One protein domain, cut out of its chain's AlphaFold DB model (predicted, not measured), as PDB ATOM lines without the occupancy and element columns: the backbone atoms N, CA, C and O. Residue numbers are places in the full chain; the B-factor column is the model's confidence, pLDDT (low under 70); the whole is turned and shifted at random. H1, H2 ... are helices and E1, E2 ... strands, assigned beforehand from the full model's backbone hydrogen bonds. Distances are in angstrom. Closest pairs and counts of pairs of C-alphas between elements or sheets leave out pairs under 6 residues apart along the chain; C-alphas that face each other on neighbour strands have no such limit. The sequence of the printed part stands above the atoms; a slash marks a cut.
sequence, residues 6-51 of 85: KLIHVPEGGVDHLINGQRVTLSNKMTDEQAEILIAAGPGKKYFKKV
ATOM      1  N   LYS A   6     189.779 259.999 159.752       75.94
ATOM      2  CA  LYS A   6     190.103 259.383 158.470       75.94
ATOM      3  C   LYS A   6     188.864 259.390 157.593       75.94
ATOM      4  O   LYS A   6     187.821 258.874 158.000       75.94
ATOM      5  N   LEU A   7     188.998 259.948 156.396       79.38
ATOM      6  CA  LEU A   7     187.988 259.859 155.350       79.38
ATOM      7  C   LEU A   7     187.982 258.417 154.819       79.38
ATOM      8  O   LEU A   7     188.971 257.960 154.247       79.38
ATOM      9  N   ILE A   8     186.919 257.667 155.108       79.81
ATOM     10  CA  ILE A   8     186.798 256.234 154.782       79.81
ATOM     11  C   ILE A   8     185.981 255.982 153.520       79.81
ATOM     12  O   ILE A   8     186.092 254.915 152.922       79.81
ATOM     13  N   HIS A   9     185.161 256.949 153.125       75.81
ATOM     14  CA  HIS A   9     184.284 256.825 151.980       75.81
ATOM     15  C   HIS A   9     184.103 258.195 151.337       75.81
ATOM     16  O   HIS A   9     183.745 259.155 152.017       75.81
ATOM     17  N   VAL A  10     184.364 258.273 150.035       70.50
ATOM     18  CA  VAL A  10     184.091 259.445 149.200       70.50
ATOM     19  C   VAL A  10     183.294 258.937 148.008       70.50
ATOM     20  O   VAL A  10     183.820 258.103 147.270       70.50
ATOM     21  N   PRO A  11     182.041 259.374 147.828       68.44
ATOM     22  CA  PRO A  11     181.269 259.007 146.648       68.44
ATOM     23  C   PRO A  11     181.938 259.537 145.378       68.44
ATOM     24  O   PRO A  11     182.457 260.659 145.371       68.44
ATOM     25  N   GLU A  12     181.941 258.732 144.312       55.78
ATOM     26  CA  GLU A  12     182.429 259.173 143.003       55.78
ATOM     27  C   GLU A  12     181.638 260.406 142.551       55.78
ATOM     28  O   GLU A  12     180.409 260.396 142.534       55.78
ATOM     29  N   GLY A  13     182.355 261.494 142.250       64.75
ATOM     30  CA  GLY A  13     181.780 262.808 141.934       64.75
ATOM     31  C   GLY A  13     181.927 263.861 143.039       64.75
ATOM     32  O   GLY A  13     181.755 265.044 142.765       64.75
ATOM     33  N   GLY A  14     182.322 263.462 144.253       69.88
ATOM     34  CA  GLY A  14     182.391 264.368 145.400       69.88
ATOM     35  C   GLY A  14     180.998 264.689 145.948       69.88
ATOM     36  O   GLY A  14     180.010 264.725 145.221       69.88
ATOM     37  N   VAL A  15     180.900 264.883 147.262       79.31
ATOM     38  CA  VAL A  15     179.633 265.253 147.905       79.31
ATOM     39  C   VAL A  15     179.777 266.608 148.552       79.31
ATOM     40  O   VAL A  15     180.695 266.837 149.337       79.31
ATOM     41  N   ASP A  16     178.823 267.475 148.249       83.56
ATOM     42  CA  ASP A  16     178.659 268.745 148.924       83.56
ATOM     43  C   ASP A  16     177.533 268.657 149.938       83.56
ATOM     44  O   ASP A  16     176.427 268.203 149.639       83.56
ATOM     45  N   HIS A  17     177.809 269.135 151.141       83.50
ATOM     46  CA  HIS A  17     176.805 269.293 152.177       83.50
ATOM     47  C   HIS A  17     176.578 270.773 152.435       83.50
ATOM     48  O   HIS A  17     177.527 271.533 152.607       83.50
ATOM     49  N   LEU A  18     175.313 271.182 152.490       85.94
ATOM     50  CA  LEU A  18     174.941 272.513 152.945       85.94
ATOM     51  C   LEU A  18     174.729 272.460 154.460       85.94
ATOM     52  O   LEU A  18     173.762 271.863 154.929       85.94
ATOM     53  N   ILE A  19     175.646 273.051 155.226       82.56
ATOM     54  CA  ILE A  19     175.598 273.084 156.693       82.56
ATOM     55  C   ILE A  19     175.594 274.542 157.126       82.56
ATOM     56  O   ILE A  19     176.499 275.291 156.769       82.56
ATOM     57  N   ASN A  20     174.575 274.956 157.880       83.44
ATOM     58  CA  ASN A  20     174.413 276.341 158.342       83.44
ATOM     59  C   ASN A  20     174.527 277.380 157.203       83.44
ATOM     60  O   ASN A  20     175.103 278.448 157.382       83.44
ATOM     61  N   GLY A  21     174.033 277.043 156.007       84.44
ATOM     62  CA  GLY A  21     174.114 277.907 154.823       84.44
ATOM     63  C   GLY A  21     175.479 277.945 154.122       84.44
ATOM     64  O   GLY A  21     175.596 278.594 153.087       84.44
ATOM     65  N   GLN A  22     176.498 277.232 154.618       83.19
ATOM     66  CA  GLN A  22     177.787 277.073 153.939       83.19
ATOM     67  C   GLN A  22     177.871 275.734 153.206       83.19
ATOM     68  O   GLN A  22     177.524 274.683 153.749       83.19
ATOM     69  N   ARG A  23     178.357 275.771 151.960       83.88
ATOM     70  CA  ARG A  23     178.644 274.570 151.170       83.88
ATOM     71  C   ARG A  23     179.996 274.008 151.598       83.88
ATOM     72  O   ARG A  23     181.025 274.656 151.430       83.88
ATOM     73  N   VAL A  24     179.980 272.799 152.141       82.38
ATOM     74  CA  VAL A  24     181.165 272.063 152.574       82.38
ATOM     75  C   VAL A  24     181.367 270.878 151.638       82.38
ATOM     76  O   VAL A  24     180.564 269.943 151.630       82.38
ATOM     77  N   THR A  25     182.450 270.919 150.864       83.62
ATOM     78  CA  THR A  25     182.825 269.851 149.931       83.62
ATOM     79  C   THR A  25     183.642 268.778 150.634       83.62
ATOM     80  O   THR A  25     184.710 269.054 151.190       83.62
ATOM     81  N   LEU A  26     183.169 267.534 150.563       82.38
ATOM     82  CA  LEU A  26     183.875 266.371 151.080       82.38
ATOM     83  C   LEU A  26     185.150 266.128 150.260       82.38
ATOM     84  O   LEU A  26     185.092 265.695 149.112       82.38
ATOM     85  N   SER A  27     186.316 266.393 150.850       77.44
ATOM     86  CA  SER A  27     187.604 266.202 150.181       77.44
ATOM     87  C   SER A  27     188.698 265.718 151.133       77.44
ATOM     88  O   SER A  27     188.615 265.854 152.353       77.44
ATOM     89  N   ASN A  28     189.781 265.187 150.565       73.06
ATOM     90  CA  ASN A  28     190.982 264.811 151.316       73.06
ATOM     91  C   ASN A  28     191.757 266.018 151.886       73.06
ATOM     92  O   ASN A  28     192.657 265.830 152.703       73.06
ATOM     93  N   LYS A  29     191.421 267.244 151.469       73.06
ATOM     94  CA  LYS A  29     192.061 268.489 151.920       73.06
ATOM     95  C   LYS A  29     191.351 269.150 153.105       73.06
ATOM     96  O   LYS A  29     191.799 270.202 153.551       73.06
ATOM     97  N   MET A  30     190.282 268.548 153.625       77.56
ATOM     98  CA  MET A  30     189.529 269.113 154.744       77.56
ATOM     99  C   MET A  30     190.364 269.247 156.028       77.56
ATOM    100  O   MET A  30     191.403 268.599 156.220       77.56
ATOM    101  N   THR A  31     189.911 270.123 156.922       83.06
ATOM    102  CA  THR A  31     190.458 270.276 158.277       83.06
ATOM    103  C   THR A  31     189.653 269.468 159.289       83.06
ATOM    104  O   THR A  31     188.508 269.093 159.028       83.06
ATOM    105  N   ASP A  32     190.252 269.195 160.454       82.06
ATOM    106  CA  ASP A  32     189.556 268.492 161.539       82.06
ATOM    107  C   ASP A  32     188.276 269.241 161.950       82.06
ATOM    108  O   ASP A  32     187.256 268.602 162.168       82.06
ATOM    109  N   GLU A  33     188.286 270.579 161.947       83.25
ATOM    110  CA  GLU A  33     187.103 271.406 162.233       83.25
ATOM    111  C   GLU A  33     185.966 271.177 161.233       83.25
ATOM    112  O   GLU A  33     184.821 270.965 161.627       83.25
ATOM    113  N   GLN A  34     186.258 271.159 159.929       82.00
ATOM    114  CA  GLN A  34     185.220 270.922 158.923       82.00
ATOM    115  C   GLN A  34     184.665 269.490 159.005       82.00
ATOM    116  O   GLN A  34     183.471 269.272 158.787       82.00
ATOM    117  N   ALA A  35     185.512 268.509 159.336       80.88
ATOM    118  CA  ALA A  35     185.067 267.143 159.595       80.88
ATOM    119  C   ALA A  35     184.203 267.059 160.864       80.88
ATOM    120  O   ALA A  35     183.181 266.376 160.854       80.88
ATOM    121  N   GLU A  36     184.557 267.781 161.929       84.69
ATOM    122  CA  GLU A  36     183.759 267.881 163.155       84.69
ATOM    123  C   GLU A  36     182.383 268.499 162.880       84.69
ATOM    124  O   GLU A  36     181.377 267.930 163.303       84.69
ATOM    125  N   ILE A  37     182.313 269.573 162.089       85.25
ATOM    126  CA  ILE A  37     181.051 270.194 161.656       85.25
ATOM    127  C   ILE A  37     180.184 269.185 160.890       85.25
ATOM    128  O   ILE A  37     179.001 269.031 161.188       85.25
ATOM    129  N   LEU A  38     180.768 268.441 159.944       84.12
ATOM    130  CA  LEU A  38     180.056 267.398 159.197       84.12
ATOM    131  C   LEU A  38     179.548 266.272 160.101       84.12
ATOM    132  O   LEU A  38     178.434 265.776 159.912       84.12
ATOM    133  N   ILE A  39     180.356 265.837 161.067       84.12
ATOM    134  CA  ILE A  39     179.992 264.780 162.018       84.12
ATOM    135  C   ILE A  39     178.873 265.258 162.945       84.12
ATOM    136  O   ILE A  39     177.931 264.499 163.185       84.12
ATOM    137  N   ALA A  40     178.960 266.498 163.429       85.31
ATOM    138  CA  ALA A  40     177.954 267.127 164.275       85.31
ATOM    139  C   ALA A  40     176.628 267.327 163.529       85.31
ATOM    140  O   ALA A  40     175.570 267.052 164.087       85.31
ATOM    141  N   ALA A  41     176.681 267.696 162.246       83.12
ATOM    142  CA  ALA A  41     175.504 267.813 161.387       83.12
ATOM    143  C   ALA A  41     174.836 266.457 161.075       83.12
ATOM    144  O   ALA A  41     173.735 266.424 160.531       83.12
ATOM    145  N   GLY A  42     175.503 265.329 161.360       84.06
ATOM    146  CA  GLY A  42     175.015 263.976 161.085       84.06
ATOM    147  C   GLY A  42     175.685 263.253 159.906       84.06
ATOM    148  O   GLY A  42     176.173 262.134 160.118       84.06
ATOM    149  N   PRO A  43     175.761 263.818 158.679       80.25
ATOM    150  CA  PRO A  43     176.227 263.077 157.507       80.25
ATOM    151  C   PRO A  43     177.704 262.678 157.610       80.25
ATOM    152  O   PRO A  43     178.092 261.634 157.089       80.25
ATOM    153  N   GLY A  44     178.517 263.421 158.366       79.69
ATOM    154  CA  GLY A  44     179.938 263.138 158.554       79.69
ATOM    155  C   GLY A  44     180.237 261.762 159.144       79.69
ATOM    156  O   GLY A  44     181.275 261.194 158.822       79.69
ATOM    157  N   LYS A  45     179.329 261.152 159.920       80.44
ATOM    158  CA  LYS A  45     179.533 259.792 160.463       80.44
ATOM    159  C   LYS A  45     179.626 258.711 159.379       80.44
ATOM    160  O   LYS A  45     180.180 257.647 159.635       80.44
ATOM    161  N   LYS A  46     179.085 258.970 158.182       82.12
ATOM    162  CA  LYS A  46     179.165 258.056 157.031       82.12
ATOM    163  C   LYS A  46     180.512 258.144 156.316       82.12
ATOM    164  O   LYS A  46     180.966 257.159 155.744       82.12
ATOM    165  N   TYR A  47     181.141 259.316 156.356       81.69
ATOM    166  CA  TYR A  47     182.352 259.608 155.589       81.69
ATOM    167  C   TYR A  47     183.617 259.554 156.443       81.69
ATOM    168  O   TYR A  47     184.677 259.179 155.946       81.69
ATOM    169  N   PHE A  48     183.519 259.879 157.733       83.56
ATOM    170  CA  PHE A  48     184.654 259.986 158.640       83.56
ATOM    171  C   PHE A  48     184.614 258.926 159.732       83.56
ATOM    172  O   PHE A  48     183.613 258.737 160.423       83.56
ATOM    173  N   LYS A  49     185.766 258.297 159.959       82.25
ATOM    174  CA  LYS A  49     186.019 257.460 161.129       82.25
ATOM    175  C   LYS A  49     187.013 258.167 162.038       82.25
ATOM    176  O   LYS A  49     188.076 258.591 161.582       82.25
ATOM    177  N   LYS A  50     186.683 258.282 163.326       79.06
ATOM    178  CA  LYS A  50     187.620 258.786 164.335       79.06
ATOM    179  C   LYS A  50     188.796 257.815 164.429       79.06
ATOM    180  O   LYS A  50     188.596 256.618 164.642       79.06
ATOM    181  N   VAL A  51     190.005 258.321 164.254       73.62
ATOM    182  CA  VAL A  51     191.243 257.561 164.443       73.62
ATOM    183  C   VAL A  51     191.964 258.121 165.663       73.62
ATOM    184  O   VAL A  51     191.818 259.299 165.992       73.62
TER     185      VAL A  51
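This is residues 6 to 51 of the 85 residues of an uncharacterized protein of Siphonobacter sp. BAB-5405 (UniProt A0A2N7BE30). A small rounded body in which helix H1 lies loosely over one face of the two-strand hairpin E1 E2, with short H2 and E3 folding back so that E3 pairs with residues 6 to 7. The printed part has 46 residues, in the order E1, E2, H1, H2, E3; the sheet E1 - E2 is antiparallel and the class mixed, helices and strands. It is compact, with a radius of gyration of the C-alphas of 9.6 A and spans of 27 by 22 by 18 A.

E1, residues 16 to 19, begins at C-alpha (178.659, 268.745, 148.924) and is 9.4 A long. E2, residues 22 to 25, measures 9.7 A, H1, residues 32 to 40, 12.0 A, and H2, residues 44 to 47, 5.2 A. E3, residues 48 to 50, measures 6.5 A and ends at C-alpha (187.620, 258.786, 164.335).

In the hairpin E1 and E2, N 17 and O 24 are 2.9 A apart, within hydrogen-bond range. The closest C-alphas of E1 and H1, Ile 19 and Leu 38, are 7.6 A apart. H1 and H2 touch only at the corner, the closest C-alphas being Leu 38 and Gly 44, 4.3 A. E3 pairs with no named strand. Every O i to N i+4 pair in H1 is within hydrogen-bond range; H2 is too short for one.

The printed part has no cut and no long link. Residues 11 to 14 are under pLDDT 70.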